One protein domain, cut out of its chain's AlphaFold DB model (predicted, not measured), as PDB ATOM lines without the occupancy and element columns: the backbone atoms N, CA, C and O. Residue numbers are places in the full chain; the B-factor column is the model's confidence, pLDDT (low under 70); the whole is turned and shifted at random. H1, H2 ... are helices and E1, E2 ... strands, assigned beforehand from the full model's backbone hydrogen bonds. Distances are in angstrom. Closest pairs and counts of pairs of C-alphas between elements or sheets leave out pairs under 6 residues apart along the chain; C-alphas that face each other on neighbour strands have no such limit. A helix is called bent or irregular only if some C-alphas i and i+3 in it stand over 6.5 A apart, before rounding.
ATOM      1  N   ASP A  73      10.631  -6.275 -31.934       89.62
ATOM      2  CA  ASP A  73       9.442  -5.445 -31.765       89.62
ATOM      3  C   ASP A  73       8.293  -5.943 -32.648       89.62
ATOM      4  O   ASP A  73       8.452  -6.182 -33.851       89.62
ATOM      5  N   SER A  74       7.102  -6.082 -32.064       88.94
ATOM      6  CA  SER A  74       5.984  -6.693 -32.776       88.94
ATOM      7  C   SER A  74       5.506  -5.856 -33.958       88.94
ATOM      8  O   SER A  74       5.255  -4.654 -33.851       88.94
ATOM      9  N   GLN A  75       5.343  -6.529 -35.100       88.25
ATOM     10  CA  GLN A  75       4.683  -5.985 -36.288       88.25
ATOM     11  C   GLN A  75       3.223  -6.429 -36.417       88.25
ATOM     12  O   GLN A  75       2.526  -5.932 -37.305       88.25
ATOM     13  N   ASP A  76       2.739  -7.335 -35.559       92.25
ATOM     14  CA  ASP A  76       1.337  -7.766 -35.563       92.25
ATOM     15  C   ASP A  76       0.473  -6.743 -34.817       92.25
ATOM     16  O   ASP A  76      -0.066  -6.982 -33.736       92.25
ATOM     17  N   VAL A  77       0.397  -5.541 -35.393       90.75
ATOM     18  CA  VAL A  77      -0.378  -4.428 -34.853       90.75
ATOM     19  C   VAL A  77      -1.443  -3.991 -35.847       90.75
ATOM     20  O   VAL A  77      -1.167  -3.701 -37.016       90.75
ATOM     21  N   ARG A  78      -2.686  -3.892 -35.379       92.19
ATOM     22  CA  ARG A  78      -3.850  -3.506 -36.185       92.19
ATOM     23  C   ARG A  78      -4.810  -2.607 -35.410       92.19
ATOM     24  O   ARG A  78      -4.605  -2.320 -34.234       92.19
ATOM     25  N   SER A  79      -5.864  -2.162 -36.089       92.38
ATOM     26  CA  SER A  79      -7.030  -1.560 -35.441       92.38
ATOM     27  C   SER A  79      -8.328  -2.119 -36.018       92.38
ATOM     28  O   SER A  79      -8.567  -2.042 -37.225       92.38
ATOM     29  N   SER A  80      -9.173  -2.682 -35.155       88.19
ATOM     30  CA  SER A  80     -10.465  -3.287 -35.505       88.19
ATOM     31  C   SER A  80     -11.662  -2.352 -35.373       88.19
ATOM     32  O   SER A  80     -12.716  -2.627 -35.944       88.19
ATOM     33  N   THR A  81     -11.516  -1.238 -34.664       82.56
ATOM     34  CA  THR A  81     -12.597  -0.270 -34.412       82.56
ATOM     35  C   THR A  81     -12.404   1.051 -35.157       82.56
ATOM     36  O   THR A  81     -13.238   1.949 -35.044       82.56
ATOM     37  N   GLY A  82     -11.337   1.161 -35.957       77.31
ATOM     38  CA  GLY A  82     -11.063   2.313 -36.818       77.31
ATOM     39  C   GLY A  82     -10.177   3.392 -36.193       77.31
ATOM     40  O   GLY A  82     -10.218   4.534 -36.643       77.31
ATOM     41  N   VAL A  83      -9.385   3.055 -35.172       87.56
ATOM     42  CA  VAL A  83      -8.372   3.947 -34.592       87.56
ATOM     43  C   VAL A  83      -7.107   3.930 -35.450       87.56
ATOM     44  O   VAL A  83      -6.516   2.879 -35.690       87.56
ATOM     45  N   ASP A  84      -6.642   5.103 -35.876       89.44
ATOM     46  CA  ASP A  84      -5.329   5.223 -36.510       89.44
ATOM     47  C   ASP A  84      -4.220   5.163 -35.450       89.44
ATOM     48  O   ASP A  84      -4.202   5.958 -34.510       89.44
ATOM     49  N   TYR A  85      -3.293   4.220 -35.609       91.69
ATOM     50  CA  TYR A  85      -2.115   4.068 -34.752       91.69
ATOM     51  C   TYR A  85      -0.825   4.591 -35.401       91.69
ATOM     52  O   TYR A  85       0.275   4.338 -34.913       91.69
ATOM     53  N   GLY A  86      -0.941   5.321 -36.512       89.12
ATOM     54  CA  GLY A  86       0.180   5.957 -37.194       89.12
ATOM     55  C   GLY A  86       1.041   4.986 -37.997       89.12
ATOM     56  O   GLY A  86       2.174   5.318 -38.326       89.12
ATOM     57  N   ALA A  87       0.515   3.806 -38.340       87.31
ATOM     58  CA  ALA A  87       1.236   2.767 -39.076       87.31
ATOM     59  C   ALA A  87       1.883   3.307 -40.365       87.31
ATOM     60  O   ALA A  87       3.055   3.076 -40.646       87.31
ATOM     61  N   GLY A  88       1.118   4.083 -41.141       86.44
ATOM     62  CA  GLY A  88       1.568   4.660 -42.409       86.44
ATOM     63  C   GLY A  88       2.473   5.889 -42.277       86.44
ATOM     64  O   GLY A  88       2.789   6.509 -43.293       86.44
ATOM     65  N   LEU A  89       2.852   6.286 -41.059       89.75
ATOM     66  CA  LEU A  89       3.667   7.470 -40.809       89.75
ATOM     67  C   LEU A  89       5.145   7.101 -40.608       89.75
ATOM     68  O   LEU A  89       5.461   6.011 -40.131       89.75
ATOM     69  N   PRO A  90       6.080   8.013 -40.937       91.56
ATOM     70  CA  PRO A  90       7.475   7.864 -40.536       91.56
ATOM     71  C   PRO A  90       7.608   7.746 -39.015       91.56
ATOM     72  O   PRO A  90       6.751   8.225 -38.279       91.56
ATOM     73  N   ARG A  91       8.716   7.178 -38.542       91.88
ATOM     74  CA  ARG A  91       9.039   7.092 -37.113       91.88
ATOM     75  C   ARG A  91       9.596   8.415 -36.563       91.88
ATOM     76  O   ARG A  91      10.182   9.208 -37.311       91.88
ATOM     77  N   LEU A  92       9.381   8.679 -35.274       92.50
ATOM     78  CA  LEU A  92       9.880   9.864 -34.574       92.50
ATOM     79  C   LEU A  92      11.340   9.654 -34.153       92.50
ATOM     80  O   LEU A  92      11.617   9.031 -33.133       92.50
ATOM     81  N   GLY A  93      12.272  10.217 -34.923       89.56
ATOM     82  CA  GLY A  93      13.699  10.081 -34.630       89.56
ATOM     83  C   GLY A  93      14.119   8.612 -34.633       89.56
ATOM     84  O   GLY A  93      13.876   7.910 -35.612       89.56
ATOM     85  N   GLU A  94      14.730   8.172 -33.535       90.44
ATOM     86  CA  GLU A  94      15.123   6.775 -33.294       90.44
ATOM     87  C   GLU A  94      14.032   5.965 -32.572       90.44
ATOM     88  O   GLU A  94      14.202   4.777 -32.335       90.44
ATOM     89  N   SER A  95      12.904   6.587 -32.220       92.12
ATOM     90  CA  SER A  95      11.813   5.918 -31.518       92.12
ATOM     91  C   SER A  95      10.921   5.107 -32.448       92.12
ATOM     92  O   SER A  95      10.792   5.392 -33.637       92.12
ATOM     93  N   GLN A  96      10.188   4.163 -31.872       88.88
ATOM     94  CA  GLN A  96       9.128   3.433 -32.552       88.88
ATOM     95  C   GLN A  96       7.848   4.249 -32.775       88.88
ATOM     96  O   GLN A  96       6.967   3.836 -33.532       88.88
ATOM     97  N   TYR A  97       7.703   5.401 -32.128       93.94
ATOM     98  CA  TYR A  97       6.468   6.178 -32.199       93.94
ATOM     99  C   TYR A  97       6.292   6.852 -33.559       93.94
ATOM    100  O   TYR A  97       7.256   7.137 -34.275       93.94
ATOM    101  N   ALA A  98       5.044   7.109 -33.938       94.62
ATOM    102  CA  ALA A  98       4.741   7.768 -35.196       94.62
ATOM    103  C   ALA A  98       5.152   9.247 -35.143       94.62
ATOM    104  O   ALA A  98       4.810   9.983 -34.220       94.62
ATOM    105  N   ARG A  99       5.825   9.724 -36.187       95.62
ATOM    106  CA  ARG A  99       6.119  11.141 -36.395       95.62
ATOM    107  C   ARG A  99       4.856  11.852 -36.870       95.62
ATOM    108  O   ARG A  99       4.609  11.992 -38.069       95.62
ATOM    109  N   THR A 100       4.058  12.313 -35.915       96.88
ATOM    110  CA  THR A 100       2.766  12.963 -36.153       96.88
ATOM    111  C   THR A 100       2.608  14.233 -35.327       96.88
ATOM    112  O   THR A 100       3.329  14.445 -34.358       96.88
ATOM    113  N   LYS A 101       1.676  15.092 -35.741       97.56
ATOM    114  CA  LYS A 101       1.220  16.263 -34.976       97.56
ATOM    115  C   LYS A 101      -0.146  16.034 -34.324       97.56
ATOM    116  O   LYS A 101      -0.658  16.921 -33.655       97.56
ATOM    117  N   ASP A 102      -0.757  14.878 -34.581       97.44
ATOM    118  CA  ASP A 102      -2.023  14.490 -33.975       97.44
ATOM    119  C   ASP A 102      -1.747  13.757 -32.647       97.44
ATOM    120  O   ASP A 102      -1.162  12.667 -32.667       97.44
ATOM    121  N   PRO A 103      -2.158  14.326 -31.499       97.69
ATOM    122  CA  PRO A 103      -1.892  13.748 -30.186       97.69
ATOM    123  C   PRO A 103      -2.563  12.381 -29.966       97.69
ATOM    124  O   PRO A 103      -1.996  11.532 -29.278       97.69
ATOM    125  N   ALA A 104      -3.734  12.133 -30.562       97.50
ATOM    126  CA  ALA A 104      -4.441  10.860 -30.425       97.50
ATOM    127  C   ALA A 104      -3.766   9.758 -31.256       97.50
ATOM    128  O   ALA A 104      -3.575   8.646 -30.760       97.50
ATOM    129  N   VAL A 105      -3.337  10.082 -32.483       97.56
ATOM    130  CA  VAL A 105      -2.555   9.160 -33.330       97.56
ATOM    131  C   VAL A 105      -1.201   8.859 -32.687       97.56
ATOM    132  O   VAL A 105      -0.767   7.707 -32.678       97.56
ATOM    133  N   PHE A 106      -0.544   9.865 -32.096       98.00
ATOM    134  CA  PHE A 106       0.709   9.658 -31.371       98.00
ATOM    135  C   PHE A 106       0.513   8.702 -30.189       98.00
ATOM    136  O   PHE A 106       1.233   7.710 -30.088       98.00
ATOM    137  N   ALA A 107      -0.496   8.936 -29.341       98.06
ATOM    138  CA  ALA A 107      -0.798   8.066 -28.204       98.06
ATOM    139  C   ALA A 107      -1.106   6.620 -28.637       98.06
ATOM    140  O   ALA A 107      -0.616   5.669 -28.025       98.06
ATOM    141  N   ALA A 108      -1.864   6.434 -29.720       97.25
ATOM    142  CA  ALA A 108      -2.109   5.113 -30.292       97.25
ATOM    143  C   ALA A 108      -0.818   4.443 -30.789       97.25
ATOM    144  O   ALA A 108      -0.620   3.253 -30.547       97.25
ATOM    145  N   SER A 109       0.093   5.206 -31.402       96.19
ATOM    146  CA  SER A 109       1.401   4.695 -31.827       96.19
ATOM    147  C   SER A 109       2.295   4.278 -30.653       96.19
ATOM    148  O   SER A 109       3.013   3.286 -30.754       96.19
ATOM    149  N   VAL A 110       2.207   4.974 -29.512       95.94
ATOM    150  CA  VAL A 110       2.910   4.590 -28.277       95.94
ATOM    151  C   VAL A 110       2.394   3.246 -27.779       95.94
ATOM    152  O   VAL A 110       3.192   2.375 -27.460       95.94
ATOM    153  N   ARG A 111       1.070   3.033 -27.764       94.94
ATOM    154  CA  ARG A 111       0.487   1.737 -27.375       94.94
ATOM    155  C   ARG A 111       0.869   0.616 -28.343       94.94
ATOM    156  O   ARG A 111       1.136  -0.493 -27.889       94.94
ATOM    157  N   ALA A 112       0.893   0.908 -29.641       92.19
ATOM    158  CA  ALA A 112       1.307  -0.020 -30.690       92.19
ATOM    159  C   ALA A 112       2.766  -0.488 -30.533       92.19
ATOM    160  O   ALA A 112       3.069  -1.634 -30.831       92.19
ATOM    161  N   ALA A 113       3.645   0.381 -30.035       90.94
ATOM    162  CA  ALA A 113       5.071   0.115 -29.850       90.94
ATOM    163  C   ALA A 113       5.422  -0.710 -28.592       90.94
ATOM    164  O   ALA A 113       6.591  -0.942 -28.320       90.94
ATOM    165  N   LEU A 114       4.443  -1.132 -27.778       88.56
ATOM    166  CA  LEU A 114       4.712  -1.876 -26.532       88.56
ATOM    167  C   LEU A 114       4.745  -3.405 -26.701       88.56
ATOM    168  O   LEU A 114       4.867  -4.114 -25.703       88.56
ATOM    169  N   GLY A 115       4.552  -3.917 -27.918       90.31
ATOM    170  CA  GLY A 115       4.523  -5.354 -28.194       90.31
ATOM    171  C   GLY A 115       5.878  -5.890 -28.629       90.31
ATOM    172  O   GLY A 115       6.601  -5.216 -29.360       90.31
ATOM    173  N   TYR A 116       6.176  -7.132 -28.255       92.31
ATOM    174  CA  TYR A 116       7.414  -7.814 -28.628       92.31
ATOM    175  C   TYR A 116       7.173  -9.001 -29.563       92.31
ATOM    176  O   TYR A 116       6.134  -9.660 -29.497       92.31
ATOM    177  N   ASP A 117       8.159  -9.301 -30.404       95.06
ATOM    178  CA  ASP A 117       8.183 -10.482 -31.263       95.06
ATOM    179  C   ASP A 117       9.578 -11.127 -31.307       95.06
ATOM    180  O   ASP A 117      10.450 -10.773 -32.103       95.06
ATOM    181  N   TYR A 118       9.759 -12.123 -30.443       96.38
ATOM    182  CA  TYR A 118      10.927 -12.999 -30.362       96.38
ATOM    183  C   TYR A 118      10.663 -14.380 -30.979       96.38
ATOM    184  O   TYR A 118      11.416 -15.329 -30.740       96.38
ATOM    185  N   SER A 119       9.593 -14.529 -31.769       94.06
ATOM    186  CA  SER A 119       9.255 -15.811 -32.398       94.06
ATOM    187  C   SER A 119      10.376 -16.298 -33.326       94.06
ATOM    188  O   SER A 119      10.792 -17.462 -33.247       94.06
ATOM    189  N   GLU A 120      10.926 -15.383 -34.130       91.38
ATOM    190  CA  GLU A 120      12.021 -15.630 -35.077       91.38
ATOM    191  C   GLU A 120      13.344 -14.955 -34.675       91.38
ATOM    192  O   GLU A 120      14.414 -15.496 -34.964       91.38
ATOM    193  N   TYR A 121      13.293 -13.812 -33.983       93.56
ATOM    194  CA  TYR A 121      14.476 -13.095 -33.499       93.56
ATOM    195  C   TYR A 121      14.878 -13.556 -32.095       93.56
ATOM    196  O   TYR A 121      14.038 -13.717 -31.214       93.56
ATOM    197  N   GLN A 122      16.176 -13.773 -31.892       94.00
ATOM    198  CA  GLN A 122      16.758 -14.196 -30.620       94.00
ATOM    199  C   GLN A 122      18.036 -13.379 -30.386       94.00
ATOM    200  O   GLN A 122      19.040 -13.652 -31.053       94.00
ATOM    201  N   PRO A 123      18.010 -12.347 -29.521       94.50
ATOM    202  CA  PRO A 123      19.184 -11.525 -29.254       94.50
ATOM    203  C   PRO A 123      20.306 -12.358 -28.621       94.50
ATOM    204  O   PRO A 123      20.077 -13.127 -27.691       94.50
ATOM    205  N   GLU A 124      21.537 -12.184 -29.107       93.50
ATOM    206  CA  GLU A 124      22.722 -12.836 -28.522       93.50
ATOM    207  C   GLU A 124      23.151 -12.186 -27.194       93.50
ATOM    208  O   GLU A 124      23.776 -12.838 -26.356       93.50
ATOM    209  N   ASP A 125      22.815 -10.907 -27.002       96.38
ATOM    210  CA  ASP A 125      23.128 -10.116 -25.813       96.38
ATOM    211  C   ASP A 125      21.856  -9.438 -25.283       96.38
ATOM    212  O   ASP A 125      21.362  -8.461 -25.849       96.38
ATOM    213  N   LEU A 126      21.336  -9.962 -24.171       94.88
ATOM    214  CA  LEU A 126      20.136  -9.438 -23.513       94.88
ATOM    215  C   LEU A 126      20.341  -8.039 -22.925       94.88
ATOM    216  O   LEU A 126      19.391  -7.264 -22.853       94.88
ATOM    217  N   MET A 127      21.562  -7.693 -22.504       95.94
ATOM    218  CA  MET A 127      21.836  -6.348 -22.002       95.94
ATOM    219  C   MET A 127      21.804  -5.331 -23.138       95.94
ATOM    220  O   MET A 127      21.253  -4.245 -22.960       95.94
ATOM    221  N   ALA A 128      22.359  -5.686 -24.299       96.00
ATOM    222  CA  ALA A 128      22.290  -4.841 -25.487       96.00
ATOM    223  C   ALA A 128      20.844  -4.673 -25.980       96.00
ATOM    224  O   ALA A 128      20.450  -3.571 -26.354       96.00
ATOM    225  N   GLU A 129      20.038  -5.735 -25.927       95.44
ATOM    226  CA  GLU A 129      18.621  -5.659 -26.284       95.44
ATOM    227  C   GLU A 129      17.825  -4.771 -25.314       95.44
ATOM    228  O   GLU A 129      17.035  -3.930 -25.739       95.44
ATOM    229  N   ALA A 130      18.075  -4.885 -24.006       93.62
ATOM    230  CA  ALA A 130      17.435  -4.020 -23.018       93.62
ATOM    231  C   ALA A 130      17.819  -2.537 -23.185       93.62
ATOM    232  O   ALA A 130      16.966  -1.653 -23.045       93.62
ATOM    233  N   ASP A 131      19.088  -2.261 -23.500       94.69
ATOM    234  CA  ASP A 131      19.584  -0.910 -23.785       94.69
ATOM    235  C   ASP A 131      18.960  -0.336 -25.064       94.69
ATOM    236  O   ASP A 131      18.543   0.825 -25.080       94.69
ATOM    237  N   ARG A 132      18.802  -1.167 -26.104       94.50
ATOM    238  CA  ARG A 132      18.096  -0.812 -27.343       94.50
ATOM    239  C   ARG A 132      16.661  -0.376 -27.052       94.50
ATOM    240  O   ARG A 132      16.307   0.760 -27.364       94.50
ATOM    241  N   ILE A 133      15.866  -1.235 -26.406       92.50
ATOM    242  CA  ILE A 133      14.454  -0.953 -26.079       92.50
ATOM    243  C   ILE A 133      14.349   0.346 -25.271       92.50
ATOM    244  O   ILE A 133      13.562   1.237 -25.591       92.50
ATOM    245  N   THR A 134      15.197   0.491 -24.250       92.00
ATOM    246  CA  THR A 134      15.220   1.686 -23.401       92.00
ATOM    247  C   THR A 134      15.545   2.946 -24.207       92.00
ATOM    248  O   THR A 134      14.878   3.972 -24.053       92.00
ATOM    249  N   THR A 135      16.547   2.881 -25.086       93.75
ATOM    250  CA  THR A 135      16.967   4.004 -25.934       93.75
ATOM    251  C   THR A 135      15.850   4.437 -26.880       93.75
ATOM    252  O   THR A 135      15.555   5.629 -26.967       93.75
ATOM    253  N   GLU A 136      15.165   3.492 -27.523       92.62
ATOM    254  CA  GLU A 136      14.060   3.779 -28.445       92.62
ATOM    255  C   GLU A 136      12.853   4.413 -27.740       92.62
ATOM    256  O   GLU A 136      12.241   5.356 -28.261       92.62
ATOM    257  N   MET A 137      12.527   3.951 -26.527       91.50
ATOM    258  CA  MET A 137      11.480   4.569 -25.706       91.50
ATOM    259  C   MET A 137      11.869   6.001 -25.314       91.50
ATOM    260  O   MET A 137      11.085   6.933 -25.497       91.50
ATOM    261  N   LEU A 138      13.098   6.206 -24.829       93.06
ATOM    262  CA  LEU A 138      13.594   7.516 -24.390       93.06
ATOM    263  C   LEU A 138      13.772   8.523 -25.532       93.06
ATOM    264  O   LEU A 138      13.647   9.728 -25.286       93.06
ATOM    265  N   ALA A 139      14.068   8.056 -26.747       94.25
ATOM    266  CA  ALA A 139      14.185   8.883 -27.948       94.25
ATOM    267  C   ALA A 139      12.841   9.495 -28.368       94.25
ATOM    268  O   ALA A 139      12.809  10.558 -28.986       94.25
ATOM    269  N   GLY A 140      11.735   8.833 -28.022       93.25
ATOM    270  CA  GLY A 140      10.384   9.318 -28.283       93.25
ATOM    271  C   GLY A 140       9.832  10.225 -27.187       93.25
ATOM    272  O   GLY A 140       8.728  10.749 -27.345       93.25
ATOM    273  N   MET A 141      10.565  10.395 -26.083       94.88
ATOM    274  CA  MET A 141      10.143  11.184 -24.931       94.88
ATOM    275  C   MET A 141      10.689  12.609 -24.950       94.88
ATOM    276  O   MET A 141      11.808  12.851 -25.401       94.88
ATOM    277  N   ASP A 142       9.938  13.527 -24.344       92.62
ATOM    278  CA  ASP A 142      10.433  14.858 -23.998       92.62
ATOM    279  C   ASP A 142      11.730  14.785 -23.181       92.62
ATOM    280  O   ASP A 142      11.945  13.877 -22.367       92.62
ATOM    281  N   GLY A 143      12.601  15.770 -23.401       90.12
ATOM    282  CA  GLY A 143      13.795  15.980 -22.593       90.12
ATOM    283  C   GLY A 143      13.472  16.465 -21.179       90.12
ATOM    284  O   GLY A 143      12.334  16.762 -20.818       90.12
ATOM    285  N   THR A 144      14.512  16.596 -20.357       87.19
ATOM    286  CA  THR A 144      14.399  17.108 -18.980       87.19
ATOM    287  C   THR A 144      13.951  18.576 -18.929       87.19
ATOM    288  O   THR A 144      13.581  19.095 -17.886       87.19
ATOM    289  N   ASP A 145      13.999  19.284 -20.049       86.94
ATOM    290  CA  ASP A 145      13.523  20.652 -20.238       86.94
ATOM    291  C   ASP A 145      12.061  20.739 -20.709       86.94
ATOM    292  O   ASP A 145      11.585  21.832 -21.012       86.94
ATOM    293  N   GLY A 146      11.335  19.617 -20.746       89.31
ATOM    294  CA  GLY A 146       9.945  19.579 -21.188       89.31
ATOM    295  C   GLY A 146       8.958  20.333 -20.274       89.31
ATOM    296  O   GLY A 146       9.291  20.783 -19.170       89.31
ATOM    297  N   PRO A 147       7.677  20.401 -20.679       92.19
ATOM    298  CA  PRO A 147       6.697  21.362 -20.159       92.19
ATOM    299  C   PRO A 147       6.235  21.097 -18.715       92.19
ATOM    300  O   PRO A 147       5.537  21.907 -18.114       92.19
ATOM    301  N   LEU A 148       6.609  19.967 -18.105       90.25
ATOM    302  CA  LEU A 148       6.295  19.652 -16.703       90.25
ATOM    303  C   LEU A 148       7.425  20.028 -15.733       90.25
ATOM    304  O   LEU A 148       7.276  19.871 -14.520       90.25
ATOM    305  N   GLY A 149       8.536  20.549 -16.262       89.56
ATOM    306  CA  GLY A 149       9.742  20.865 -15.512       89.56
ATOM    307  C   GLY A 149      10.639  19.650 -15.262       89.56
ATOM    308  O   GLY A 149      10.204  18.498 -15.300       89.56
ATOM    309  N   ALA A 150      11.908  19.938 -14.966       91.62
ATOM    310  CA  ALA A 150      12.967  18.932 -14.891       91.62
ATOM    311  C   ALA A 150      12.711  17.816 -13.885       91.62
ATOM    312  O   ALA A 150      12.909  16.658 -14.215       91.62
ATOM    313  N   GLU A 151      12.200  18.128 -12.694       85.94
ATOM    314  CA  GLU A 151      11.958  17.104 -11.672       85.94
ATOM    315  C   GLU A 151      10.953  16.033 -12.133       85.94
ATOM    316  O   GLU A 151      11.157  14.844 -11.887       85.94
ATOM    317  N   VAL A 152       9.878  16.439 -12.820       86.94
ATOM    318  CA  VAL A 152       8.845  15.509 -13.297       86.94
ATOM    319  C   VAL A 152       9.357  14.708 -14.491       86.94
ATOM    320  O   VAL A 152       9.202  13.488 -14.517       86.94
ATOM    321  N   HIS A 153      10.012  15.370 -15.449       86.81
ATOM    322  CA  HIS A 153      10.580  14.699 -16.620       86.81
ATOM    323  C   HIS A 153      11.710  13.732 -16.252       86.81
ATOM    324  O   HIS A 153      11.725  12.606 -16.745       86.81
ATOM    325  N   ASP A 154      12.586  14.097 -15.315       87.25
ATOM    326  CA  ASP A 154      13.622  13.204 -14.779       87.25
ATOM    327  C   ASP A 154      13.011  11.951 -14.147       87.25
ATOM    328  O   ASP A 154      13.495  10.837 -14.359       87.25
ATOM    329  N   ALA A 155      11.926  12.111 -13.381       85.06
ATOM    330  CA  ALA A 155      11.239  10.989 -12.755       85.06
ATOM    331  C   ALA A 155      10.599  10.050 -13.793       85.06
ATOM    332  O   ALA A 155      10.760   8.832 -13.685       85.06
ATOM    333  N   LEU A 156       9.920  10.596 -14.808       85.94
ATOM    334  CA  LEU A 156       9.249   9.815 -15.853       85.94
ATOM    335  C   LEU A 156      10.250   9.090 -16.761       85.94
ATOM    336  O   LEU A 156      10.135   7.883 -16.972       85.94
ATOM    337  N   ARG A 157      11.291   9.786 -17.230       87.69
ATOM    338  CA  ARG A 157      12.381   9.175 -18.010       87.69
ATOM    339  C   ARG A 157      13.146   8.138 -17.186       87.69
ATOM    340  O   ARG A 157      13.518   7.080 -17.693       87.69
ATOM    341  N   GLY A 158      13.348   8.410 -15.897       82.75
ATOM    342  CA  GLY A 158      13.969   7.478 -14.962       82.75
ATOM    343  C   GLY A 158      13.133   6.223 -14.694       82.75
ATOM    344  O   GLY A 158      13.712   5.184 -14.378       82.75
ATOM    345  N   ALA A 159      11.804   6.296 -14.820       81.44
ATOM    346  CA  ALA A 159      10.922   5.133 -14.741       81.44
ATOM    347  C   ALA A 159      11.047   4.252 -15.994       81.44
ATOM    348  O   ALA A 159      11.222   3.045 -15.857       81.44
ATOM    349  N   VAL A 160      11.068   4.854 -17.190       81.75
ATOM    350  CA  VAL A 160      11.312   4.141 -18.461       81.75
ATOM    351  C   VAL A 160      12.698   3.497 -18.487       81.75
ATOM    352  O   VAL A 160      12.842   2.335 -18.835       81.75
ATOM    353  N   SER A 161      13.724   4.194 -17.998       74.94
ATOM    354  CA  SER A 161      15.087   3.637 -17.938       74.94
ATOM    355  C   SER A 161      15.213   2.397 -17.044       74.94
ATOM    356  O   SER A 161      16.226   1.708 -17.072       74.94
ATOM    357  N   LYS A 162      14.216   2.145 -16.191       76.62
ATOM    358  CA  LYS A 162      14.166   0.999 -15.277       76.62
ATOM    359  C   LYS A 162      13.068   0.014 -15.659       76.62
ATOM    360  O   LYS A 162      12.830  -0.912 -14.891       76.62
ATOM    361  N   SER A 163      12.367   0.240 -16.774       77.00
ATOM    362  CA  SER A 163      11.181  -0.544 -17.103       77.00
ATOM    363  C   SER A 163      11.475  -1.870 -17.768       77.00
ATOM    364  O   SER A 163      10.614  -2.743 -17.759       77.00
ATOM    365  N   VAL A 164      12.670  -2.024 -18.331       84.38
ATOM    366  CA  VAL A 164      13.107  -3.284 -18.922       84.38
ATOM    367  C   VAL A 164      13.787  -4.119 -17.843       84.38
ATOM    368  O   VAL A 164      14.931  -3.863 -17.467       84.38
ATOM    369  N   ASP A 165      13.056  -5.099 -17.317       88.62
ATOM    370  CA  ASP A 165      13.599  -6.103 -16.407       88.62
ATOM    371  C   ASP A 165      14.324  -7.195 -17.208       88.62
ATOM    372  O   ASP A 165      13.779  -7.745 -18.166       88.62
ATOM    373  N   LEU A 166      15.577  -7.481 -16.845       91.25
ATOM    374  CA  LEU A 166      16.416  -8.418 -17.596       91.25
ATOM    375  C   LEU A 166      15.952  -9.871 -17.463       91.25
ATOM    376  O   LEU A 166      16.074 -10.617 -18.433       91.25
ATOM    377  N   ASP A 167      15.429 -10.275 -16.305       91.31
ATOM    378  CA  ASP A 167      14.948 -11.645 -16.101       91.31
ATOM    379  C   ASP A 167      13.654 -11.862 -16.897       91.31
ATOM    380  O   ASP A 167      13.452 -12.903 -17.528       91.31
ATOM    381  N   GLU A 168      12.794 -10.846 -16.926       89.12
ATOM    382  CA  GLU A 168      11.589 -10.846 -17.744       89.12
ATOM    383  C   GLU A 168      11.916 -10.878 -19.242       89.12
ATOM    384  O   GLU A 168      11.339 -11.679 -19.980       89.12
ATOM    385  N   LEU A 169      12.859 -10.049 -19.697       92.50
ATOM    386  CA  LEU A 169      13.311 -10.050 -21.087       92.50
ATOM    387  C   LEU A 169      13.916 -11.406 -21.477       92.50
ATOM    388  O   LEU A 169      13.584 -11.926 -22.541       92.50
ATOM    389  N   ALA A 170      14.736 -12.003 -20.606       94.31
ATOM    390  CA  ALA A 170      15.290 -13.339 -20.815       94.31
ATOM    391  C   ALA A 170      14.176 -14.371 -21.025       94.31
ATOM    392  O   ALA A 170      14.176 -15.089 -22.024       94.31
ATOM    393  N   TYR A 171      13.172 -14.378 -20.142       93.50
ATOM    394  CA  TYR A 171      12.027 -15.271 -20.282       93.50
ATOM    395  C   TYR A 171      11.251 -15.023 -21.583       93.50
ATOM    396  O   TYR A 171      10.892 -15.979 -22.263       93.50
ATOM    397  N   ARG A 172      11.002 -13.763 -21.966       94.50
ATOM    398  CA  ARG A 172      10.300 -13.424 -23.220       94.50
ATOM    399  C   ARG A 172      11.043 -13.959 -24.446       94.50
ATOM    400  O   ARG A 172      10.401 -14.483 -25.359       94.50
ATOM    401  N   VAL A 173      12.370 -13.843 -24.453       95.81
ATOM    402  CA  VAL A 173      13.237 -14.347 -25.524       95.81
ATOM    403  C   VAL A 173      13.211 -15.874 -25.566       95.81
ATOM    404  O   VAL A 173      12.869 -16.437 -26.609       95.81
ATOM    405  N   ASP A 174      13.469 -16.543 -24.440       95.50
ATOM    406  CA  ASP A 174      13.493 -18.010 -24.345       95.50
ATOM    407  C   ASP A 174      12.135 -18.626 -24.697       95.50
ATOM    408  O   ASP A 174      12.046 -19.619 -25.424       95.50
ATOM    409  N   ALA A 175      11.056 -17.991 -24.234       95.75
ATOM    410  CA  ALA A 175       9.689 -18.395 -24.519       95.75
ATOM    411  C   ALA A 175       9.224 -17.990 -25.922       95.75
ATOM    412  O   ALA A 175       8.071 -18.248 -26.267       95.75
ATOM    413  N   ARG A 176      10.093 -17.375 -26.738       97.12
ATOM    414  CA  ARG A 176       9.792 -16.948 -28.113       97.12
ATOM    415  C   ARG A 176       8.489 -16.166 -28.188       97.12
ATOM    416  O   ARG A 176       7.617 -16.473 -29.002       97.12
ATOM    417  N   GLN A 177       8.339 -15.213 -27.272       96.56
ATOM    418  CA  GLN A 177       7.102 -14.471 -27.122       96.56
ATOM    419  C   GLN A 177       6.731 -13.762 -28.425       96.56
ATOM    420  O   GLN A 177       7.574 -13.124 -29.047       96.56
ATOM    421  N   HIS A 178       5.453 -13.817 -28.778       97.00
ATOM    422  CA  HIS A 178       4.854 -13.027 -29.838       97.00
ATOM    423  C   HIS A 178       3.618 -12.296 -29.303       97.00
ATOM    424  O   HIS A 178       2.677 -12.925 -28.810       97.00
ATOM    425  N   ASP A 179       3.621 -10.970 -29.395       95.62
ATOM    426  CA  ASP A 179       2.497 -10.116 -29.026       95.62
ATOM    427  C   ASP A 179       1.764  -9.623 -30.275       95.62
ATOM    428  O   ASP A 179       2.360  -8.965 -31.118       95.62
ATOM    429  N   ALA A 180       0.456  -9.846 -30.352       95.31
ATOM    430  CA  ALA A 180      -0.417  -9.208 -31.330       95.31
ATOM    431  C   ALA A 180      -1.272  -8.134 -30.647       95.31
ATOM    432  O   ALA A 180      -1.942  -8.406 -29.644       95.31
ATOM    433  N   ILE A 181      -1.267  -6.915 -31.186       94.75
ATOM    434  CA  ILE A 181      -1.936  -5.746 -30.605       94.75
ATOM    435  C   ILE A 181      -3.040  -5.266 -31.543       94.75
ATOM    436  O   ILE A 181      -2.800  -4.899 -32.691       94.75
ATOM    437  N   ASP A 182      -4.264  -5.187 -31.034       95.56
ATOM    438  CA  ASP A 182      -5.385  -4.578 -31.743       95.56
ATOM    439  C   ASP A 182      -5.844  -3.316 -31.011       95.56
ATOM    440  O   ASP A 182      -6.413  -3.412 -29.926       95.56
ATOM    441  N   ILE A 183      -5.580  -2.130 -31.568       96.19
ATOM    442  CA  ILE A 183      -6.013  -0.857 -30.979       96.19
ATOM    443  C   ILE A 183      -7.524  -0.695 -31.175       96.19
ATOM    444  O   ILE A 183      -8.010  -0.574 -32.306       96.19
ATOM    445  N   THR A 184      -8.259  -0.641 -30.061       95.44
ATOM    446  CA  THR A 184      -9.731  -0.679 -30.043       95.44
ATOM    447  C   THR A 184     -10.393   0.648 -29.675       95.44
ATOM    448  O   THR A 184     -11.551   0.858 -30.034       95.44
ATOM    449  N   ARG A 185      -9.720   1.573 -28.987       95.06
ATOM    450  CA  ARG A 185     -10.236   2.941 -28.756       95.06
ATOM    451  C   ARG A 185      -9.148   3.860 -28.209       95.06
ATOM    452  O   ARG A 185      -8.254   3.416 -27.492       95.06
ATOM    453  N   VAL A 186      -9.264   5.150 -28.510       96.62
ATOM    454  CA  VAL A 186      -8.476   6.228 -27.897       96.62
ATOM    455  C   VAL A 186      -9.457   7.224 -27.311       96.62
ATOM    456  O   VAL A 186     -10.255   7.819 -28.032       96.62
ATOM    457  N   GLU A 187      -9.407   7.394 -25.998       96.00
ATOM    458  CA  GLU A 187     -10.320   8.261 -25.261       96.00
ATOM    459  C   GLU A 187      -9.519   9.268 -24.448       96.00
ATOM    460  O   GLU A 187      -8.388   9.002 -24.049       96.00
ATOM    461  N   THR A 188     -10.088  10.442 -24.189       97.00
ATOM    462  CA  THR A 188      -9.464  11.382 -23.253       97.00
ATOM    463  C   THR A 188      -9.466  10.770 -21.856       97.00
ATOM    464  O   THR A 188     -10.521  10.385 -21.354       97.00
ATOM    465  N   LEU A 189      -8.296  10.709 -21.219       94.94
ATOM    466  CA  LEU A 189      -8.185  10.259 -19.832       94.94
ATOM    467  C   LEU A 189      -8.877  11.269 -18.912       94.94
ATOM    468  O   LEU A 189      -8.732  12.479 -19.113       94.94
ATOM    469  N   SER A 190      -9.608  10.815 -17.895       94.06
ATOM    470  CA  SER A 190     -10.239  11.741 -16.956       94.06
ATOM    471  C   SER A 190      -9.193  12.439 -16.076       94.06
ATOM    472  O   SER A 190      -8.085  11.949 -15.867       94.06
ATOM    473  N   ASN A 191      -9.524  13.620 -15.550       93.81
ATOM    474  CA  ASN A 191      -8.637  14.308 -14.607       93.81
ATOM    475  C   ASN A 191      -8.503  13.561 -13.276       93.81
ATOM    476  O   ASN A 191      -7.489  13.716 -12.605       93.81
ATOM    477  N   GLU A 192      -9.531  12.806 -12.897       93.88
ATOM    478  CA  GLU A 192      -9.539  12.000 -11.680       93.88
ATOM    479  C   GLU A 192      -8.562  10.832 -11.808       93.88
ATOM    480  O   GLU A 192      -7.677  10.697 -10.965       93.88
ATOM    481  N   ASP A 193      -8.643  10.079 -12.908       90.94
ATOM    482  CA  ASP A 193      -7.726   8.968 -13.182       90.94
ATOM    483  C   ASP A 193      -6.291   9.472 -13.334       90.94
ATOM    484  O   ASP A 193      -5.375   8.938 -12.717       90.94
ATOM    485  N   LEU A 194      -6.099  10.578 -14.066       88.94
ATOM    486  CA  LEU A 194      -4.778  11.184 -14.184       88.94
ATOM    487  C   LEU A 194      -4.216  11.567 -12.809       88.94
ATOM    488  O   LEU A 194      -3.059  11.280 -12.518       88.94
ATOM    489  N   HIS A 195      -5.004  12.235 -11.961       90.00
ATOM    490  CA  HIS A 195      -4.556  12.628 -10.622       90.00
ATOM    491  C   HIS A 195      -4.209  11.417  -9.756       90.00
ATOM    492  O   HIS A 195      -3.227  11.476  -9.013       90.00
ATOM    493  N   ALA A 196      -4.971  10.327  -9.875       84.75
ATOM    494  CA  ALA A 196      -4.689   9.073  -9.191       84.75
ATOM    495  C   ALA A 196      -3.354   8.450  -9.640       84.75
ATOM    496  O   ALA A 196      -2.602   7.971  -8.792       84.75
ATOM    497  N   ASP A 197      -3.033   8.524 -10.932       84.56
ATOM    498  CA  ASP A 197      -1.812   7.953 -11.509       84.56
ATOM    499  C   ASP A 197      -0.538   8.722 -11.131       84.56
ATOM    500  O   ASP A 197       0.449   8.135 -10.685       84.56
ATOM    501  N   ILE A 198      -0.535  10.048 -11.316       82.62
ATOM    502  CA  ILE A 198       0.695  10.862 -11.203       82.62
ATOM    503  C   ILE A 198       0.804  11.636  -9.887       82.62
ATOM    504  O   ILE A 198       1.838  12.246  -9.595       82.62
ATOM    505  N   GLY A 199      -0.255  11.621  -9.078       85.19
ATOM    506  CA  GLY A 199      -0.330  12.345  -7.819       85.19
ATOM    507  C   GLY A 199      -0.390  13.869  -7.976       85.19
ATOM    508  O   GLY A 199      -0.308  14.443  -9.061       85.19
ATOM    509  N   ASP A 200      -0.525  14.552  -6.839       85.44
ATOM    510  CA  ASP A 200      -0.888  15.974  -6.792       85.44
ATOM    511  C   ASP A 200       0.136  16.909  -7.454       85.44
ATOM    512  O   ASP A 200      -0.233  17.801  -8.215       85.44
ATOM    513  N   ASN A 201       1.431  16.690  -7.201       82.38
ATOM    514  CA  ASN A 201       2.479  17.585  -7.692       82.38
ATOM    515  C   ASN A 201       2.552  17.584  -9.228       82.38
ATOM    516  O   ASN A 201       2.470  18.642  -9.847       82.38
ATOM    517  N   ALA A 202       2.658  16.402  -9.842       85.88
ATOM    518  CA  ALA A 202       2.739  16.279 -11.294       85.88
ATOM    519  C   ALA A 202       1.415  16.673 -11.967       85.88
ATOM    520  O   ALA A 202       1.427  17.379 -12.974       85.88
ATOM    521  N   TYR A 203       0.273  16.319 -11.368       87.69
ATOM    522  CA  TYR A 203      -1.041  16.726 -11.865       87.69
ATOM    523  C   TYR A 203      -1.191  18.248 -11.932       87.69
ATOM    524  O   TYR A 203      -1.629  18.784 -12.950       87.69
ATOM    525  N   LEU A 204      -0.767  18.972 -10.893       91.44
ATOM    526  CA  LEU A 204      -0.802  20.433 -10.911       91.44
ATOM    527  C   LEU A 204       0.088  21.031 -12.008       91.44
ATOM    528  O   LEU A 204      -0.300  22.053 -12.575       91.44
ATOM    529  N   GLN A 205       1.236  20.420 -12.328       91.12
ATOM    530  CA  GLN A 205       2.065  20.859 -13.460       91.12
ATOM    531  C   GLN A 205       1.351  20.630 -14.793       91.12
ATOM    532  O   GLN A 205       1.276  21.551 -15.603       91.12
ATOM    533  N   VAL A 206       0.730  19.459 -14.982       92.19
ATOM    534  CA  VAL A 206      -0.056  19.169 -16.191       92.19
ATOM    535  C   VAL A 206      -1.148  20.215 -16.383       92.19
ATOM    536  O   VAL A 206      -1.244  20.802 -17.455       92.19
ATOM    537  N   ILE A 207      -1.955  20.497 -15.352       94.38
ATOM    538  CA  ILE A 207      -3.049  21.475 -15.455       94.38
ATOM    539  C   ILE A 207      -2.528  22.883 -15.771       94.38
ATOM    540  O   ILE A 207      -3.134  23.579 -16.586       94.38
ATOM    541  N   ARG A 208      -1.421  23.307 -15.150       94.06
ATOM    542  CA  ARG A 208      -0.836  24.641 -15.368       94.06
ATOM    543  C   ARG A 208      -0.278  24.818 -16.774       94.06
ATOM    544  O   ARG A 208      -0.426  25.904 -17.324       94.06
ATOM    545  N   ASN A 209       0.292  23.760 -17.343       93.75
ATOM    546  CA  ASN A 209       1.003  23.815 -18.618       93.75
ATOM    547  C   ASN A 209       0.203  23.186 -19.772       93.75
ATOM    548  O   ASN A 209       0.745  22.963 -20.846       93.75
ATOM    549  N   ARG A 210      -1.113  22.951 -19.619       93.94
ATOM    550  CA  ARG A 210      -1.963  22.436 -20.719       93.94
ATOM    551  C   ARG A 210      -1.905  23.279 -21.984       93.94
ATOM    552  O   ARG A 210      -1.994  22.734 -23.080       93.94
ATOM    553  N   SER A 211      -1.778  24.597 -21.834       93.19
ATOM    554  CA  SER A 211      -1.648  25.516 -22.967       93.19
ATOM    555  C   SER A 211      -0.369  25.306 -23.773       93.19
ATOM    556  O   SER A 211      -0.298  25.803 -24.888       93.19
ATOM    557  N   GLU A 212       0.613  24.578 -23.240       93.56
ATOM    558  CA  GLU A 212       1.838  24.192 -23.948       93.56
ATOM    559  C   GLU A 212       1.631  22.952 -24.839       93.56
ATOM    560  O   GLU A 212       2.585  22.403 -25.366       93.56
ATOM    561  N   GLY A 213       0.385  22.503 -25.037       96.12
ATOM    562  CA  GLY A 213       0.075  21.372 -25.912       96.12
ATOM    563  C   GLY A 213       0.175  20.023 -25.205       96.12
ATOM    564  O   GLY A 213       0.616  19.045 -25.802       96.12
ATOM    565  N   ILE A 214      -0.222  19.958 -23.930       97.38
ATOM    566  CA  ILE A 214      -0.253  18.706 -23.161       97.38
ATOM    567  C   ILE A 214      -1.622  18.039 -23.291       97.38
ATOM    568  O   ILE A 214      -2.652  18.619 -22.932       97.38
ATOM    569  N   TYR A 215      -1.617  16.783 -23.730       97.75
ATOM    570  CA  TYR A 215      -2.797  15.946 -23.915       97.75
ATOM    571  C   TYR A 215      -2.697  14.668 -23.079       97.75
ATOM    572  O   TYR A 215      -1.607  14.182 -22.782       97.75
ATOM    573  N   GLN A 216      -3.849  14.115 -22.698       97.06
ATOM    574  CA  GLN A 216      -3.947  12.917 -21.864       97.06
ATOM    575  C   GLN A 216      -4.951  11.934 -22.468       97.06
ATOM    576  O   GLN A 216      -6.104  12.298 -22.723       97.06
ATOM    577  N   TYR A 217      -4.530  10.688 -22.672       98.06
ATOM    578  CA  TYR A 217      -5.360   9.655 -23.288       98.06
ATOM    579  C   TYR A 217      -5.337   8.354 -22.507       98.06
ATOM    580  O   TYR A 217      -4.315   7.979 -21.944       98.06
ATOM    581  N   ASN A 218      -6.464   7.654 -22.528       97.25
ATOM    582  CA  ASN A 218      -6.541   6.232 -22.268       97.25
ATOM    583  C   ASN A 218      -6.632   5.515 -23.621       97.25
ATOM    584  O   ASN A 218      -7.614   5.680 -24.354       97.25
ATOM    585  N   VAL A 219      -5.592   4.763 -23.980       96.69
ATOM    586  CA  VAL A 219      -5.529   4.025 -25.246       96.69
ATOM    587  C   VAL A 219      -5.732   2.548 -24.972       96.69
ATOM    588  O   VAL A 219      -4.894   1.898 -24.349       96.69
ATOM    589  N   TRP A 220      -6.847   2.020 -25.454       95.62
ATOM    590  CA  TRP A 220      -7.223   0.635 -25.254       95.62
ATOM    591  C   TRP A 220      -6.796  -0.241 -26.412       95.62
ATOM    592  O   TRP A 220      -6.887   0.143 -27.582       95.62
ATOM    593  N   ALA A 221      -6.380  -1.450 -26.055       95.00
ATOM    594  CA  ALA A 221      -6.065  -2.486 -27.009       95.00
ATOM    595  C   ALA A 221      -6.422  -3.871 -26.472       95.00
ATOM    596  O   ALA A 221      -6.311  -4.121 -25.266       95.00
ATOM    597  N   ASP A 222      -6.756  -4.772 -27.389       95.00
ATOM    598  CA  ASP A 222      -6.707  -6.206 -27.134       95.00
ATOM    599  C   ASP A 222      -5.276  -6.677 -27.393       95.00
ATOM    600  O   ASP A 222      -4.790  -6.645 -28.524       95.00
ATOM    601  N   LEU A 223      -4.585  -7.082 -26.329       94.12
ATOM    602  CA  LEU A 223      -3.239  -7.640 -26.393       94.12
ATOM    603  C   LEU A 223      -3.342  -9.160 -26.343       94.12
ATOM    604  O   LEU A 223      -3.769  -9.718 -25.331       94.12
ATOM    605  N   THR A 224      -2.964  -9.821 -27.431       95.62
ATOM    606  CA  THR A 224      -2.843 -11.276 -27.496       95.62
ATOM    607  C   THR A 224      -1.380 -11.658 -27.396       95.62
ATOM    608  O   THR A 224      -0.641 -11.475 -28.352       95.62
ATOM    609  N   THR A 225      -0.981 -12.223 -26.265       95.62
ATOM    610  CA  THR A 225       0.376 -12.736 -26.070       95.62
ATOM    611  C   THR A 225       0.378 -14.244 -26.273       95.62
ATOM    612  O   THR A 225      -0.476 -14.960 -25.735       95.62
ATOM    613  N   GLU A 226       1.332 -14.720 -27.059       95.69
ATOM    614  CA  GLU A 226       1.624 -16.127 -27.294       95.69
ATOM    615  C   GLU A 226       3.063 -16.422 -26.871       95.69
ATOM    616  O   GLU A 226       3.986 -15.703 -27.243       95.69
ATOM    617  N   VAL A 227       3.251 -17.474 -26.077       95.88
ATOM    618  CA  VAL A 227       4.567 -17.944 -25.631       95.88
ATOM    619  C   VAL A 227       4.673 -19.456 -25.776       95.88
ATOM    620  O   VAL A 227       3.696 -20.196 -25.614       95.88
ATOM    621  N   GLN A 228       5.882 -19.925 -26.052       94.00
ATOM    622  CA  GLN A 228       6.242 -21.334 -26.098       94.00
ATOM    623  C   GLN A 228       6.577 -21.864 -24.700       94.00
ATOM    624  O   GLN A 228       6.737 -21.110 -23.743       94.00
ATOM    625  N   ALA A 229       6.629 -23.189 -24.577       93.06
ATOM    626  CA  ALA A 229       7.041 -23.820 -23.331       93.06
ATOM    627  C   ALA A 229       8.539 -23.593 -23.087       93.06
ATOM    628  O   ALA A 229       9.343 -23.786 -24.000       93.06
ATOM    629  N   VAL A 230       8.893 -23.246 -21.852       92.94
ATOM    630  CA  VAL A 230      10.274 -23.085 -21.378       92.94
ATOM    631  C   VAL A 230      10.429 -23.945 -20.137       92.94
ATOM    632  O   VAL A 230       9.628 -23.838 -19.211       92.94
ATOM    633  N   ASP A 231      11.435 -24.816 -20.123       91.88
ATOM    634  CA  ASP A 231      11.669 -25.774 -19.040       91.88
ATOM    635  C   ASP A 231      10.408 -26.584 -18.661       91.88
ATOM    636  O   ASP A 231       9.900 -27.369 -19.466       91.88
ATOM    637  N   ASP A 232       9.909 -26.429 -17.431       89.94
ATOM    638  CA  ASP A 232       8.696 -27.068 -16.913       89.94
ATOM    639  C   ASP A 232       7.439 -26.185 -17.029       89.94
ATOM    640  O   ASP A 232       6.336 -26.617 -16.671       89.94
ATOM    641  N   VAL A 233       7.576 -24.973 -17.570       89.94
ATOM    642  CA  VAL A 233       6.483 -24.027 -17.789       89.94
ATOM    643  C   VAL A 233       5.853 -24.280 -19.157       89.94
ATOM    644  O   VAL A 233       6.491 -24.164 -20.202       89.94
ATOM    645  N   ALA A 234       4.563 -24.620 -19.163       90.06
ATOM    646  CA  ALA A 234       3.816 -24.813 -20.399       90.06
ATOM    647  C   ALA A 234       3.586 -23.481 -21.132       90.06
ATOM    648  O   ALA A 234       3.232 -22.474 -20.513       90.06
ATOM    649  N   GLY A 235       3.712 -23.513 -22.459       91.81
ATOM    650  CA  GLY A 235       3.349 -22.391 -23.320       91.81
ATOM    651  C   GLY A 235       1.853 -22.081 -23.260       91.81
ATOM    652  O   GLY A 235       1.028 -22.925 -22.890       91.81
ATOM    653  N   TRP A 236       1.492 -20.859 -23.632       95.00
ATOM    654  CA  TRP A 236       0.113 -20.391 -23.589       95.00
ATOM    655  C   TRP A 236      -0.140 -19.285 -24.608       95.00
ATOM    656  O   TRP A 236       0.775 -18.610 -25.071       95.00
ATOM    657  N   LYS A 237      -1.421 -19.090 -24.927       95.81
ATOM    658  CA  LYS A 237      -1.921 -17.965 -25.714       95.81
ATOM    659  C   LYS A 237      -3.080 -17.320 -24.974       95.81
ATOM    660  O   LYS A 237      -4.028 -18.014 -24.599       95.81
ATOM    661  N   ARG A 238      -3.010 -16.011 -24.740       93.38
ATOM    662  CA  ARG A 238      -4.037 -15.284 -23.987       93.38
ATOM    663  C   ARG A 238      -4.252 -13.895 -24.555       93.38
ATOM    664  O   ARG A 238      -3.293 -13.170 -24.784       93.38
ATOM    665  N   THR A 239      -5.520 -13.517 -24.681       92.19
ATOM    666  CA  THR A 239      -5.937 -12.153 -25.013       92.19
ATOM    667  C   THR A 239      -6.424 -11.429 -23.762       92.19
ATOM    668  O   THR A 239      -7.184 -11.994 -22.970       92.19
ATOM    669  N   VAL A 240      -5.982 -10.186 -23.573       91.81
ATOM    670  CA  VAL A 240      -6.426  -9.290 -22.499       91.81
ATOM    671  C   VAL A 240      -6.727  -7.914 -23.080       91.81
ATOM    672  O   VAL A 240      -5.888  -7.329 -23.762       91.81
ATOM    673  N   THR A 241      -7.898  -7.376 -22.750       92.00
ATOM    674  CA  THR A 241      -8.269  -5.994 -23.065       92.00
ATOM    675  C   THR A 241      -7.776  -5.066 -21.959       92.00
ATOM    676  O   THR A 241      -8.129  -5.220 -20.784       92.00
ATOM    677  N   THR A 242      -6.938  -4.097 -22.317       91.94
ATOM    678  CA  THR A 242      -6.347  -3.160 -21.356       91.94
ATOM    679  C   THR A 242      -6.149  -1.782 -21.983       91.94
ATOM    680  O   THR A 242      -5.809  -1.660 -23.160       91.94
ATOM    681  N   GLY A 243      -6.373  -0.748 -21.181       92.69
ATOM    682  CA  GLY A 243      -6.070   0.649 -21.461       92.69
ATOM    683  C   GLY A 243      -4.709   1.055 -20.903       92.69
ATOM    684  O   GLY A 243      -4.344   0.620 -19.812       92.69
ATOM    685  N   ALA A 244      -3.969   1.883 -21.635       93.81
ATOM    686  CA  ALA A 244      -2.745   2.537 -21.180       93.81
ATOM    687  C   ALA A 244      -2.971   4.050 -21.083       93.81
ATOM    688  O   ALA A 244      -3.481   4.667 -22.020       93.81
ATOM    689  N   HIS A 245      -2.588   4.645 -19.955       95.06
ATOM    690  CA  HIS A 245      -2.735   6.075 -19.708       95.06
ATOM    691  C   HIS A 245      -1.474   6.791 -20.181       95.06
ATOM    692  O   HIS A 245      -0.381   6.543 -19.674       95.06
ATOM    693  N   ILE A 246      -1.621   7.649 -21.186       96.44
ATOM    694  CA  ILE A 246      -0.511   8.253 -21.922       96.44
ATOM    695  C   ILE A 246      -0.634   9.773 -21.851       96.44
ATOM    696  O   ILE A 246      -1.673  10.342 -22.199       96.44
ATOM    697  N   LEU A 247       0.450  10.424 -21.425       96.44
ATOM    698  CA  LEU A 247       0.631  11.867 -21.526       96.44
ATOM    699  C   LEU A 247       1.460  12.199 -22.764       96.44
ATOM    700  O   LEU A 247       2.573  11.697 -22.932       96.44
ATOM    701  N   VAL A 248       0.921  13.069 -23.607       98.12
ATOM    702  CA  VAL A 248       1.521  13.488 -24.875       98.12
ATOM    703  C   VAL A 248       1.779  14.985 -24.834       98.12
ATOM    704  O   VAL A 248       0.928  15.745 -24.369       98.12
ATOM    705  N   HIS A 249       2.919  15.407 -25.359       98.00
ATOM    706  CA  HIS A 249       3.216  16.803 -25.639       98.00
ATOM    707  C   HIS A 249       3.232  17.002 -27.154       98.00
ATOM    708  O   HIS A 249       3.955  16.309 -27.855       98.00
ATOM    709  N   CYS A 250       2.424  17.918 -27.680       97.31
ATOM    710  CA  CYS A 250       2.467  18.328 -29.083       97.31
ATOM    711  C   CYS A 250       2.622  19.851 -29.132       97.31
ATOM    712  O   CYS A 250       1.610  20.559 -29.134       97.31
ATOM    713  N   PRO A 251       3.863  20.367 -29.129       94.19
ATOM    714  CA  PRO A 251       4.095  21.801 -29.141       94.19
ATOM    715  C   PRO A 251       3.652  22.426 -30.467       94.19
ATOM    716  O   PRO A 251       3.662  21.795 -31.530       94.19
ATOM    717  N   ASP A 252       3.281  23.705 -30.409       91.88
ATOM    718  CA  ASP A 252       2.779  24.440 -31.566       91.88
ATOM    719  C   ASP A 252       3.773  24.410 -32.736       91.88
ATOM    720  O   ASP A 252       4.869  24.968 -32.690       91.88
ATOM    721  N   GLY A 253       3.350  23.789 -33.837       88.00
ATOM    722  CA  GLY A 253       4.127  23.737 -35.072       88.00
ATOM    723  C   GLY A 253       5.147  22.599 -35.159       88.00
ATOM    724  O   GLY A 253       5.698  22.417 -36.251       88.00
ATOM    725  N   ASP A 254       5.316  21.780 -34.121       94.25
ATOM    726  CA  ASP A 254       6.231  20.629 -34.114       94.25
ATOM    727  C   ASP A 254       5.490  19.281 -34.027       94.25
ATOM    728  O   ASP A 254       4.260  19.228 -34.083       94.25
ATOM    729  N   TYR A 255       6.244  18.183 -34.018       96.81
ATOM    730  CA  TYR A 255       5.745  16.823 -33.830       96.81
ATOM    731  C   TYR A 255       5.527  16.502 -32.355       96.81
ATOM    732  O   TYR A 255       6.192  17.047 -31.479       96.81
ATOM    733  N   CYS A 256       4.594  15.590 -32.104       98.19
ATOM    734  CA  CYS A 256       4.302  15.102 -30.773       98.19
ATOM    735  C   CYS A 256       5.449  14.253 -30.214       98.19
ATOM    736  O   CYS A 256       6.122  13.544 -30.963       98.19
ATOM    737  N   SER A 257       5.604  14.290 -28.898       97.62
ATOM    738  CA  SER A 257       6.529  13.508 -28.083       97.62
ATOM    739  C   SER A 257       5.799  12.929 -26.866       97.62
ATOM    740  O   SER A 257       4.715  13.369 -26.463       97.62
ATOM    741  N   LEU A 258       6.385  11.890 -26.278       97.44
ATOM    742  CA  LEU A 258       5.866  11.233 -25.087       97.44
ATOM    743  C   LEU A 258       6.326  11.990 -23.835       97.44
ATOM    744  O   LEU A 258       7.518  12.154 -23.598       97.44
ATOM    745  N   ILE A 259       5.393  12.387 -22.975       95.25
ATOM    746  CA  ILE A 259       5.741  12.819 -21.614       95.25
ATOM    747  C   ILE A 259       5.929  11.578 -20.734       95.25
ATOM    748  O   ILE A 259       6.906  11.468 -19.998       95.25
ATOM    749  N   GLY A 260       4.996  10.625 -20.812       90.62
ATOM    750  CA  GLY A 260       5.100   9.362 -20.088       90.62
ATOM    751  C   GLY A 260       3.876   8.461 -20.224       90.62
ATOM    752  O   GLY A 260       2.776   8.917 -20.541       90.62
ATOM    753  N   ILE A 261       4.086   7.174 -19.948       92.00
ATOM    754  CA  ILE A 261       3.027   6.189 -19.706       92.00
ATOM    755  C   ILE A 261       2.843   6.129 -18.190       92.00
ATOM    756  O   ILE A 261       3.768   5.762 -17.469       92.00
ATOM    757  N   VAL A 262       1.684   6.564 -17.706       86.62
ATOM    758  CA  VAL A 262       1.503   6.934 -16.292       86.62
ATOM    759  C   VAL A 262       0.592   5.995 -15.514       86.62
ATOM    760  O   VAL A 262       0.603   6.007 -14.290       86.62
ATOM    761  N   GLY A 263      -0.160   5.153 -16.212       86.19
ATOM    762  CA  GLY A 263      -1.170   4.305 -15.603       86.19
ATOM    763  C   GLY A 263      -1.778   3.341 -16.607       86.19
ATOM    764  O   GLY A 263      -1.363   3.266 -17.769       86.19
ATOM    765  N   GLN A 264      -2.763   2.579 -16.149       85.88
ATOM    766  CA  GLN A 264      -3.457   1.595 -16.968       85.88
ATOM    767  C   GLN A 264      -4.851   1.298 -16.426       85.88
ATOM    768  O   GLN A 264      -5.082   1.330 -15.218       85.88
ATOM    769  N   THR A 265      -5.744   0.897 -17.321       85.69
ATOM    770  CA  THR A 265      -7.066   0.367 -16.981       85.69
ATOM    771  C   THR A 265      -7.169  -1.074 -17.472       85.69
ATOM    772  O   THR A 265      -6.671  -1.397 -18.546       85.69
ATOM    773  N   ARG A 266      -7.843  -1.955 -16.730       79.12
ATOM    774  CA  ARG A 266      -8.261  -3.271 -17.239       79.12
ATOM    775  C   ARG A 266      -9.759  -3.284 -17.458       79.12
ATOM    776  O   ARG A 266     -10.493  -2.741 -16.634       79.12
ATOM    777  N   ASP A 267     -10.210  -3.945 -18.518       68.50
ATOM    778  CA  ASP A 267     -11.634  -4.236 -18.654       68.50
ATOM    779  C   ASP A 267     -11.989  -5.347 -17.648       68.50
ATOM    780  O   ASP A 267     -11.716  -6.525 -17.872       68.50
TER     781      ASP A 267
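AT A GLANCE: This is residues 73 to 267 of the 271 residues of an uncharacterized protein of Actinomyces sp. 432 (UniProt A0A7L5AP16). A long, arched sheet of four strands, twisted, curls round one helix, H1, while H5 covers part of its other face. Across the hollow side of the arch run H2, H3 and H4: H2 and H3 form a helical hairpin that grazes the sheet at E4, and H4, at the other end of H2, grazes it near the end of E2. The printed part has 195 residues, with five named helices and four named strands in the order H1 H2 H3 H4 E1 H5 E2 E3 E4. The sheet's order is E1 E2 E3 E4, all antiparallel, and the class is mixed, helices and strands. The whole is compact, with a radius of gyration of the C-alphas of 16.8 A and spans of 52 by 35 by 33 A.

IN THESE COORDINATES: The strands are E1, residues 178 to 188, 29.1 A long; E2, 214 to 227, 37.0 A; E3, 236 to 249, 37.4 A; and E4, 257 to 266, 24.9 A, ending at C-alpha 266 at (-8.261, -3.271, -17.239). The helices are H1, residues 103 to 112, beginning at C-alpha 103 at (-1.892, 13.748, -30.186); H2, 126 to 139, 19.8 A long; H3, 150 to 160; H4, 166 to 174; and H5, 191 to 208. H5 is irregular, with C-alphas 197 and 200 9.4 A apart and a kink of 132 degrees near residue 198.

HOW THE PARTS SIT: E1 and E2 are antiparallel, with N 182 and O 222 3.0 A apart, within hydrogen-bond range. E2, E3 and E4 form a meander, each strand the antiparallel neighbour of the one before; N 221 and O 242 are 3.0 A apart, and N 245 and O 263 2.9 A. E2 bends by 55 degrees at residue 222 and E3 by 57 degrees at residue 241. H1 and H5 are on opposite faces, giving three layers, helices on both faces of a sheet. The closest C-alphas of H1 and E2, Ala 108 and Val 219, are 6.2 A apart. H5 runs along the strands at a height over the sheet of 9.9 A. H3 comes closest to E4 at the C-alphas of Leu 156 and Gly 260, 5.9 A. H2 touches H3, closest at C-alphas 138 and 157, 6.7 A, with residues 134 to 138 alone; it touches H4, closest at C-alphas 126 and 170, 6.8 A, with residues 126 to 130 alone. H1 is apart from H2, H3, H4 and H5. Every O i to N i+4 pair is within hydrogen-bond range in H1, H2, H3 and H4; in H5, 11 of 14 are.

THE WHOLE: The two C-alphas farthest apart, those of Asp 232 and Gly 253, are 54.1 A apart. The printed part has no cut. The link from H1 to H2, 13 residues, is long, and residues 73 to 102 hold no named element. Mean pLDDT of the printed part is 91.9; residue 267 is under 70.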